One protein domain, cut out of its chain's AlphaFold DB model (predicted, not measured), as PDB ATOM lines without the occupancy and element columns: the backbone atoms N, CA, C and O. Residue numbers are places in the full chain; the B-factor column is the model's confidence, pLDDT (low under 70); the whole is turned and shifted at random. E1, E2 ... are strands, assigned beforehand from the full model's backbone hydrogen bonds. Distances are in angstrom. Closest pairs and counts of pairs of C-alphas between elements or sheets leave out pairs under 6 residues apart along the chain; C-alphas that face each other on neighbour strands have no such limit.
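This is residues 119 to 190 of the 190 residues of the protein "DAO domain-containing protein" of Streptomyces libani subsp. libani (UniProt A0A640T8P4). With little regular structure, this domain is a twisted four-stranded sheet, E2 - E5 - E4 - E3, extended past one end by the small pair E1 and E6, while residues 179 to 190 stick out as a tail. The 72 printed residues include six named strands, E1 to E6 in chain order, holding 26 residues: all strand, both sheets antiparallel. It is loose, radius of gyration of the C-alphas 14.9 A, spanning 43 by 35 by 24 A.

E4, residues 149 to 155, forms antiparallel hairpins with E5, residues 158 to 162 (N 153 to O 160, 2.9 A), and E3, residues 140 to 143 (N 142 to O 150, 2.9 A): a meander, neighbours in chain order. E2, residues 128 to 131, antiparallel to E5 (N 130 to O 159, 2.8 A), completes a Greek key, first strand beside fourth. E1, residues 122 to 124, is antiparallel to E6, residues 166 to 168 (N 124 to O 166, 2.8 A), and apart from E4.

E4 is 18.4 A long, E5 13.2 A. C-alpha 122 begins E1 at (-74.185, 241.371, -21.927); C-alpha 168 ends E6 at (-79.244, 242.093, -22.627).

The printed part has no cut. Residues 119 to 120 and 179 to 190 have pLDDT under 70.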
ATOM      1  N   GLN A 119     -67.924 247.624 -21.258       58.44
ATOM      2  CA  GLN A 119     -66.845 247.242 -22.180       58.44
ATOM      3  C   GLN A 119     -67.114 245.891 -22.853       58.44
ATOM      4  O   GLN A 119     -66.403 245.509 -23.780       58.44
ATOM      5  N   HIS A 120     -68.156 245.190 -22.406       67.06
ATOM      6  CA  HIS A 120     -68.573 243.906 -22.932       67.06
ATOM      7  C   HIS A 120     -70.090 243.897 -23.142       67.06
ATOM      8  O   HIS A 120     -70.818 244.316 -22.236       67.06
ATOM      9  N   PRO A 121     -70.573 243.421 -24.303       78.75
ATOM     10  CA  PRO A 121     -71.992 243.162 -24.492       78.75
ATOM     11  C   PRO A 121     -72.446 242.102 -23.484       78.75
ATOM     12  O   PRO A 121     -71.761 241.097 -23.278       78.75
ATOM     13  N   LEU A 122     -73.588 242.337 -22.841       85.19
ATOM     14  CA  LEU A 122     -74.185 241.371 -21.927       85.19
ATOM     15  C   LEU A 122     -75.097 240.426 -22.714       85.19
ATOM     16  O   LEU A 122     -75.841 240.857 -23.597       85.19
ATOM     17  N   SER A 123     -75.064 239.143 -22.361       88.00
ATOM     18  CA  SER A 123     -76.058 238.164 -22.798       88.00
ATOM     19  C   SER A 123     -76.749 237.540 -21.588       88.00
ATOM     20  O   SER A 123     -76.119 237.277 -20.561       88.00
ATOM     21  N   LYS A 124     -78.056 237.319 -21.712       89.00
ATOM     22  CA  LYS A 124     -78.929 236.706 -20.717       89.00
ATOM     23  C   LYS A 124     -79.262 235.275 -21.126       89.00
ATOM     24  O   LYS A 124     -79.870 235.031 -22.170       89.00
ATOM     25  N   GLY A 125     -78.974 234.348 -20.218       89.00
ATOM     26  CA  GLY A 125     -79.420 232.963 -20.286       89.00
ATOM     27  C   GLY A 125     -80.511 232.657 -19.266       89.00
ATOM     28  O   GLY A 125     -80.444 233.102 -18.123       89.00
ATOM     29  N   THR A 126     -81.534 231.913 -19.680       90.56
ATOM     30  CA  THR A 126     -82.611 231.429 -18.809       90.56
ATOM     31  C   THR A 126     -82.644 229.906 -18.814       90.56
ATOM     32  O   THR A 126     -82.635 229.281 -19.878       90.56
ATOM     33  N   CYS A 127     -82.758 229.319 -17.622       91.12
ATOM     34  CA  CYS A 127     -83.048 227.903 -17.432       91.12
ATOM     35  C   CYS A 127     -84.387 227.738 -16.705       91.12
ATOM     36  O   CYS A 127     -84.715 228.512 -15.806       91.12
ATOM     37  N   VAL A 128     -85.155 226.718 -17.076       91.75
ATOM     38  CA  VAL A 128     -86.438 226.377 -16.451       91.75
ATOM     39  C   VAL A 128     -86.276 225.092 -15.663       91.75
ATOM     40  O   VAL A 128     -85.712 224.119 -16.162       91.75
ATOM     41  N   VAL A 129     -86.807 225.073 -14.443       92.62
ATOM     42  CA  VAL A 129     -86.802 223.883 -13.596       92.62
ATOM     43  C   VAL A 129     -88.196 223.274 -13.564       92.62
ATOM     44  O   VAL A 129     -89.183 223.950 -13.276       92.62
ATOM     45  N   LEU A 130     -88.285 221.987 -13.884       91.06
ATOM     46  CA  LEU A 130     -89.533 221.240 -13.959       91.06
ATOM     47  C   LEU A 130     -89.507 220.041 -13.019       91.06
ATOM     48  O   LEU A 130     -88.475 219.401 -12.808       91.06
ATOM     49  N   LYS A 131     -90.686 219.655 -12.526       90.69
ATOM     50  CA  LYS A 131     -90.833 218.386 -11.815       90.69
ATOM     51  C   LYS A 131     -90.528 217.231 -12.766       90.69
ATOM     52  O   LYS A 131     -91.156 217.087 -13.818       90.69
ATOM     53  N   ARG A 132     -89.604 216.369 -12.358       85.56
ATOM     54  CA  ARG A 132     -89.253 215.166 -13.106       85.56
ATOM     55  C   ARG A 132     -90.420 214.170 -13.070       85.56
ATOM     56  O   ARG A 132     -90.860 213.761 -11.999       85.56
ATOM     57  N   LYS A 133     -90.937 213.794 -14.247       84.75
ATOM     58  CA  LYS A 133     -92.072 212.853 -14.395       84.75
ATOM     59  C   LYS A 133     -91.653 211.397 -14.627       84.75
ATOM     60  O   LYS A 133     -92.471 210.502 -14.468       84.75
ATOM     61  N   ALA A 134     -90.404 211.169 -15.019       83.81
ATOM     62  CA  ALA A 134     -89.856 209.853 -15.334       83.81
ATOM     63  C   ALA A 134     -88.414 209.752 -14.813       83.81
ATOM     64  O   ALA A 134     -87.756 210.786 -14.681       83.81
ATOM     65  N   PRO A 135     -87.893 208.550 -14.529       83.00
ATOM     66  CA  PRO A 135     -86.498 208.388 -14.140       83.00
ATOM     67  C   PRO A 135     -85.585 208.677 -15.338       83.00
ATOM     68  O   PRO A 135     -85.658 207.997 -16.356       83.00
ATOM     69  N   TRP A 136     -84.732 209.693 -15.209       87.19
ATOM     70  CA  TRP A 136     -83.690 210.017 -16.187       87.19
ATOM     71  C   TRP A 136     -82.355 209.508 -15.662       87.19
ATOM     72  O   TRP A 136     -81.993 209.820 -14.524       87.19
ATOM     73  N   LYS A 137     -81.636 208.731 -16.476       85.31
ATOM     74  CA  LYS A 137     -80.312 208.192 -16.123       85.31
ATOM     75  C   LYS A 137     -79.162 209.001 -16.712       85.31
ATOM     76  O   LYS A 137     -78.034 208.849 -16.256       85.31
ATOM     77  N   ALA A 138     -79.434 209.836 -17.712       86.56
ATOM     78  CA  ALA A 138     -78.421 210.634 -18.388       86.56
ATOM     79  C   ALA A 138     -78.967 212.018 -18.751       86.56
ATOM     80  O   ALA A 138     -80.145 212.166 -19.066       86.56
ATOM     81  N   ALA A 139     -78.091 213.021 -18.744       89.44
ATOM     82  CA  ALA A 139     -78.396 214.307 -19.352       89.44
ATOM     83  C   ALA A 139     -78.525 214.164 -20.874       89.44
ATOM     84  O   ALA A 139     -77.946 213.260 -21.480       89.44
ATOM     85  N   MET A 140     -79.277 215.066 -21.491       89.19
ATOM     86  CA  MET A 140     -79.491 215.086 -22.931       89.19
ATOM     87  C   MET A 140     -79.110 216.448 -23.490       89.19
ATOM     88  O   MET A 140     -79.501 217.470 -22.936       89.19
ATOM     89  N   ALA A 141     -78.389 216.443 -24.606       89.12
ATOM     90  CA  ALA A 141     -78.169 217.616 -25.439       89.12
ATOM     91  C   ALA A 141     -78.983 217.457 -26.725       89.12
ATOM     92  O   ALA A 141     -78.975 216.390 -27.344       89.12
ATOM     93  N   THR A 142     -79.706 218.494 -27.131       84.88
ATOM     94  CA  THR A 142     -80.538 218.472 -28.340       84.88
ATOM     95  C   THR A 142     -80.334 219.762 -29.125       84.88
ATOM     96  O   THR A 142     -80.324 220.836 -28.520       84.88
ATOM     97  N   PRO A 143     -80.157 219.697 -30.455       83.56
ATOM     98  CA  PRO A 143     -80.109 220.897 -31.276       83.56
ATOM     99  C   PRO A 143     -81.460 221.607 -31.253       83.56
ATOM    100  O   PRO A 143     -82.500 220.991 -31.476       83.56
ATOM    101  N   ILE A 144     -81.429 222.907 -30.979       82.56
ATOM    102  CA  ILE A 144     -82.564 223.803 -31.223       82.56
ATOM    103  C   ILE A 144     -82.568 224.193 -32.707       82.56
ATOM    104  O   ILE A 144     -83.617 224.223 -33.343       82.56
ATOM    105  N   ASP A 145     -81.384 224.484 -33.250       82.38
ATOM    106  CA  ASP A 145     -81.143 224.824 -34.651       82.38
ATOM    107  C   ASP A 145     -79.723 224.391 -35.070       82.38
ATOM    108  O   ASP A 145     -79.076 223.596 -34.386       82.38
ATOM    109  N   THR A 146     -79.237 224.900 -36.204       80.19
ATOM    110  CA  THR A 146     -77.919 224.583 -36.774       80.19
ATOM    111  C   THR A 146     -76.744 224.869 -35.830       80.19
ATOM    112  O   THR A 146     -75.721 224.190 -35.920       80.19
ATOM    113  N   TYR A 147     -76.862 225.857 -34.939       81.25
ATOM    114  CA  TYR A 147     -75.746 226.351 -34.123       81.25
ATOM    115  C   TYR A 147     -75.986 226.213 -32.622       81.25
ATOM    116  O   TYR A 147     -75.028 226.149 -31.852       81.25
ATOM    117  N   ARG A 148     -77.250 226.172 -32.191       82.56
ATOM    118  CA  ARG A 148     -77.617 226.171 -30.775       82.56
ATOM    119  C   ARG A 148     -78.015 224.787 -30.302       82.56
ATOM    120  O   ARG A 148     -78.858 224.113 -30.892       82.56
ATOM    121  N   LEU A 149     -77.444 224.412 -29.165       86.75
ATOM    122  CA  LEU A 149     -77.801 223.225 -28.402       86.75
ATOM    123  C   LEU A 149     -78.527 223.662 -27.129       86.75
ATOM    124  O   LEU A 149     -78.151 224.647 -26.499       86.75
ATOM    125  N   THR A 150     -79.543 222.903 -26.736       89.12
ATOM    126  CA  THR A 150     -80.144 222.971 -25.404       89.12
ATOM    127  C   THR A 150     -79.847 221.694 -24.637       89.12
ATOM    128  O   THR A 150     -79.629 220.634 -25.230       89.12
ATOM    129  N   PHE A 151     -79.866 221.794 -23.317       90.69
ATOM    130  CA  PHE A 151     -79.627 220.707 -22.395       90.69
ATOM    131  C   PHE A 151     -80.864 220.437 -21.547       90.69
ATOM    132  O   PHE A 151     -81.548 221.354 -21.086       90.69
ATOM    133  N   ALA A 152     -81.108 219.154 -21.307       90.56
ATOM    134  CA  ALA A 152     -82.034 218.657 -20.307       90.56
ATOM    135  C   ALA A 152     -81.250 217.808 -19.304       90.56
ATOM    136  O   ALA A 152     -80.700 216.761 -19.658       90.56
ATOM    137  N   LEU A 153     -81.165 218.278 -18.060       90.25
ATOM    138  CA  LEU A 153     -80.296 217.715 -17.028       90.25
ATOM    139  C   LEU A 153     -81.132 217.326 -15.800       90.25
ATOM    140  O   LEU A 153     -81.874 218.165 -15.284       90.25
ATOM    141  N   PRO A 154     -81.034 216.085 -15.297       88.75
ATOM    142  CA  PRO A 154     -81.591 215.759 -13.990       88.75
ATOM    143  C   PRO A 154     -80.776 216.459 -12.889       88.75
ATOM    144  O   PRO A 154     -79.570 216.251 -12.804       88.75
ATOM    145  N   TRP A 155     -81.424 217.260 -12.040       87.56
ATOM    146  CA  TRP A 155     -80.778 218.041 -10.976       87.56
ATOM    147  C   TRP A 155     -81.651 218.076  -9.716       87.56
ATOM    148  O   TRP A 155     -82.794 218.511  -9.799       87.56
ATOM    149  N   GLU A 156     -81.131 217.603  -8.573       83.56
ATOM    150  CA  GLU A 156     -81.816 217.598  -7.257       83.56
ATOM    151  C   GLU A 156     -83.294 217.132  -7.347       83.56
ATOM    152  O   GLU A 156     -84.227 217.840  -6.973       83.56
ATOM    153  N   ASP A 157     -83.512 215.944  -7.932       85.81
ATOM    154  CA  ASP A 157     -84.823 215.323  -8.229       85.81
ATOM    155  C   ASP A 157     -85.747 216.065  -9.209       85.81
ATOM    156  O   ASP A 157     -86.865 215.621  -9.501       85.81
ATOM    157  N   GLN A 158     -85.256 217.143  -9.806       90.75
ATOM    158  CA  GLN A 158     -85.935 217.943 -10.812       90.75
ATOM    159  C   GLN A 158     -85.265 217.775 -12.181       90.75
ATOM    160  O   GLN A 158     -84.293 217.035 -12.348       90.75
ATOM    161  N   LEU A 159     -85.844 218.413 -13.194       89.75
ATOM    162  CA  LEU A 159     -85.303 218.480 -14.543       89.75
ATOM    163  C   LEU A 159     -85.033 219.945 -14.884       89.75
ATOM    164  O   LEU A 159     -85.965 220.746 -14.949       89.75
ATOM    165  N   LEU A 160     -83.766 220.275 -15.102       91.31
ATOM    166  CA  LEU A 160     -83.312 221.583 -15.553       91.31
ATOM    167  C   LEU A 160     -83.251 221.593 -17.084       91.31
ATOM    168  O   LEU A 160     -82.593 220.739 -17.677       91.31
ATOM    169  N   LEU A 161     -83.929 222.551 -17.711       91.12
ATOM    170  CA  LEU A 161     -83.935 222.769 -19.156       91.12
ATOM    171  C   LEU A 161     -83.304 224.122 -19.481       91.12
ATOM    172  O   LEU A 161     -83.708 225.128 -18.899       91.12
ATOM    173  N   GLY A 162     -82.363 224.175 -20.418       88.38
ATOM    174  CA  GLY A 162     -81.742 225.441 -20.812       88.38
ATOM    175  C   GLY A 162     -80.418 225.284 -21.559       88.38
ATOM    176  O   GLY A 162     -80.047 224.188 -21.956       88.38
ATOM    177  N   THR A 163     -79.671 226.354 -21.809       88.75
ATOM    178  CA  THR A 163     -80.035 227.763 -21.578       88.75
ATOM    179  C   THR A 163     -80.566 228.414 -22.859       88.75
ATOM    180  O   THR A 163     -80.391 227.887 -23.958       88.75
ATOM    181  N   THR A 164     -81.217 229.567 -22.720       86.44
ATOM    182  CA  THR A 164     -81.391 230.543 -23.807       86.44
ATOM    183  C   THR A 164     -80.139 231.411 -23.976       86.44
ATOM    184  O   THR A 164     -79.250 231.389 -23.125       86.44
ATOM    185  N   ASP A 165     -80.095 232.192 -25.052       86.25
ATOM    186  CA  ASP A 165     -79.048 233.182 -25.325       86.25
ATOM    187  C   ASP A 165     -79.710 234.407 -25.977       86.25
ATOM    188  O   ASP A 165     -80.230 234.317 -27.094       86.25
ATOM    189  N   GLU A 166     -79.799 235.514 -25.238       85.12
ATOM    190  CA  GLU A 166     -80.456 236.758 -25.655       85.12
ATOM    191  C   GLU A 166     -79.588 237.960 -25.272       85.12
ATOM    192  O   GLU A 166     -79.196 238.086 -24.114       85.12
ATOM    193  N   ALA A 167     -79.349 238.886 -26.205       87.19
ATOM    194  CA  ALA A 167     -78.685 240.149 -25.882       87.19
ATOM    195  C   ALA A 167     -79.434 240.882 -24.755       87.19
ATOM    196  O   ALA A 167     -80.669 240.943 -24.752       87.19
ATOM    197  N   TYR A 168     -78.687 241.426 -23.795       85.38
ATOM    198  CA  TYR A 168     -79.244 242.093 -22.627       85.38
ATOM    199  C   TYR A 168     -78.688 243.505 -22.475       85.38
ATOM    200  O   TYR A 168     -77.481 243.731 -22.516       85.38
ATOM    201  N   GLU A 169     -79.595 244.449 -22.252       84.69
ATOM    202  CA  GLU A 169     -79.289 245.835 -21.922       84.69
ATOM    203  C   GLU A 169     -80.012 246.160 -20.613       84.69
ATOM    204  O   GLU A 169     -81.234 246.034 -20.525       84.69
ATOM    205  N   GLY A 170     -79.260 246.518 -19.573       83.75
ATOM    206  CA  GLY A 170     -79.814 246.778 -18.247       83.75
ATOM    207  C   GLY A 170     -78.827 246.479 -17.126       83.75
ATOM    208  O   GLY A 170     -77.670 246.132 -17.375       83.75
ATOM    209  N   ASP A 171     -79.300 246.622 -15.891       83.06
ATOM    210  CA  ASP A 171     -78.544 246.258 -14.697       83.06
ATOM    211  C   ASP A 171     -78.515 244.724 -14.536       83.06
ATOM    212  O   ASP A 171     -79.578 244.109 -14.413       83.06
ATOM    213  N   PRO A 172     -77.332 244.076 -14.512       83.44
ATOM    214  CA  PRO A 172     -77.216 242.644 -14.250       83.44
ATOM    215  C   PRO A 172     -77.890 242.173 -12.953       83.44
ATOM    216  O   PRO A 172     -78.268 241.006 -12.873       83.44
ATOM    217  N   ALA A 173     -78.039 243.042 -11.948       83.62
ATOM    218  CA  ALA A 173     -78.709 242.709 -10.692       83.62
ATOM    219  C   ALA A 173     -80.231 242.526 -10.846       83.62
ATOM    220  O   ALA A 173     -80.840 241.798 -10.068       83.62
ATOM    221  N   GLU A 174     -80.830 243.128 -11.875       86.00
ATOM    222  CA  GLU A 174     -82.279 243.133 -12.132       86.00
ATOM    223  C   GLU A 174     -82.681 242.165 -13.260       86.00
ATOM    224  O   GLU A 174     -83.808 242.181 -13.770       86.00
ATOM    225  N   VAL A 175     -81.750 241.315 -13.705       87.12
ATOM    226  CA  VAL A 175     -82.003 240.374 -14.793       87.12
ATOM    227  C   VAL A 175     -83.091 239.369 -14.400       87.12
ATOM    228  O   VAL A 175     -83.047 238.725 -13.354       87.12
ATOM    229  N   CYS A 176     -84.087 239.203 -15.268       84.81
ATOM    230  CA  CYS A 176     -85.188 238.271 -15.053       84.81
ATOM    231  C   CYS A 176     -85.587 237.548 -16.345       84.81
ATOM    232  O   CYS A 176     -85.267 237.973 -17.462       84.81
ATOM    233  N   CYS A 177     -86.301 236.429 -16.188       81.12
ATOM    234  CA  CYS A 177     -86.895 235.723 -17.319       81.12
ATOM    235  C   CYS A 177     -87.830 236.670 -18.084       81.12
ATOM    236  O   CYS A 177     -88.658 237.364 -17.491       81.12
ATOM    237  N   GLY A 178     -87.720 236.676 -19.415       73.44
ATOM    238  CA  GLY A 178     -88.639 237.430 -20.265       73.44
ATOM    239  C   GLY A 178     -90.089 236.962 -20.094       73.44
ATOM    240  O   GLY A 178     -90.354 235.861 -19.603       73.44
ATOM    241  N   LYS A 179     -91.053 237.789 -20.522       62.09
ATOM    242  CA  LYS A 179     -92.474 237.408 -20.502       62.09
ATOM    243  C   LYS A 179     -92.681 236.118 -21.300       62.09
ATOM    244  O   LYS A 179     -92.323 236.061 -22.476       62.09
ATOM    245  N   TRP A 180     -93.310 235.126 -20.672       50.31
ATOM    246  CA  TRP A 180     -93.712 233.886 -21.327       50.31
ATOM    247  C   TRP A 180     -94.646 234.201 -22.500       50.31
ATOM    248  O   TRP A 180     -95.769 234.673 -22.309       50.31
ATOM    249  N   ARG A 181     -94.181 233.954 -23.725       52.19
ATOM    250  CA  ARG A 181     -95.030 233.959 -24.918       52.19
ATOM    251  C   ARG A 181     -95.423 232.511 -25.171       52.19
ATOM    252  O   ARG A 181     -94.557 231.673 -25.390       52.19
ATOM    253  N   SER A 182     -96.713 232.198 -25.094       40.50
ATOM    254  CA  SER A 182     -97.197 230.853 -25.402       40.50
ATOM    255  C   SER A 182     -96.848 230.499 -26.851       40.50
ATOM    256  O   SER A 182     -97.335 231.150 -27.775       40.50
ATOM    257  N   CYS A 183     -96.026 229.472 -27.065       41.62
ATOM    258  CA  CYS A 183     -95.878 228.855 -28.381       41.62
ATOM    259  C   CYS A 183     -97.152 228.057 -28.689       41.62
ATOM    260  O   CYS A 183     -97.255 226.885 -28.341       41.62
ATOM    261  N   THR A 184     -98.144 228.703 -29.300       33.88
ATOM    262  CA  THR A 184     -99.382 228.061 -29.776       33.88
ATOM    263  C   THR A 184     -99.327 227.652 -31.249       33.88
ATOM    264  O   THR A 184    -100.336 227.209 -31.790       33.88
ATOM    265  N   THR A 185     -98.177 227.751 -31.917       33.66
ATOM    266  CA  THR A 185     -98.031 227.290 -33.303       33.66
ATOM    267  C   THR A 185     -97.474 225.864 -33.347       33.66
ATOM    268  O   THR A 185     -96.347 225.647 -32.897       33.66
ATOM    269  N   PRO A 186     -98.217 224.878 -33.885       34.72
ATOM    270  CA  PRO A 186     -97.658 223.563 -34.155       34.72
ATOM    271  C   PRO A 186     -96.564 223.700 -35.222       34.72
ATOM    272  O   PRO A 186     -96.784 224.272 -36.288       34.72
ATOM    273  N   SER A 187     -95.369 223.200 -34.913       32.91
ATOM    274  CA  SER A 187     -94.289 223.058 -35.889       32.91
ATOM    275  C   SER A 187     -94.703 222.011 -36.937       32.91
ATOM    276  O   SER A 187     -95.179 220.942 -36.538       32.91
ATOM    277  N   PRO A 188     -94.584 222.286 -38.250       31.97
ATOM    278  CA  PRO A 188     -94.837 221.278 -39.267       31.97
ATOM    279  C   PRO A 188     -93.766 220.191 -39.162       31.97
ATOM    280  O   PRO A 188     -92.571 220.478 -39.141       31.97
ATOM    281  N   ALA A 189     -94.226 218.947 -39.050       35.50
ATOM    282  CA  ALA A 189     -93.385 217.763 -39.036       35.50
ATOM    283  C   ALA A 189     -92.524 217.691 -40.310       35.50
ATOM    284  O   ALA A 189     -93.037 217.890 -41.413       35.50
ATOM    285  N   ILE A 190     -91.240 217.380 -40.133       33.78
ATOM    286  CA  ILE A 190     -90.384 216.750 -41.143       33.78
ATOM    287  C   ILE A 190     -90.100 215.341 -40.635       33.78
ATOM    288  O   ILE A 190     -89.811 215.226 -39.419       33.78
TER     289      ILE A 190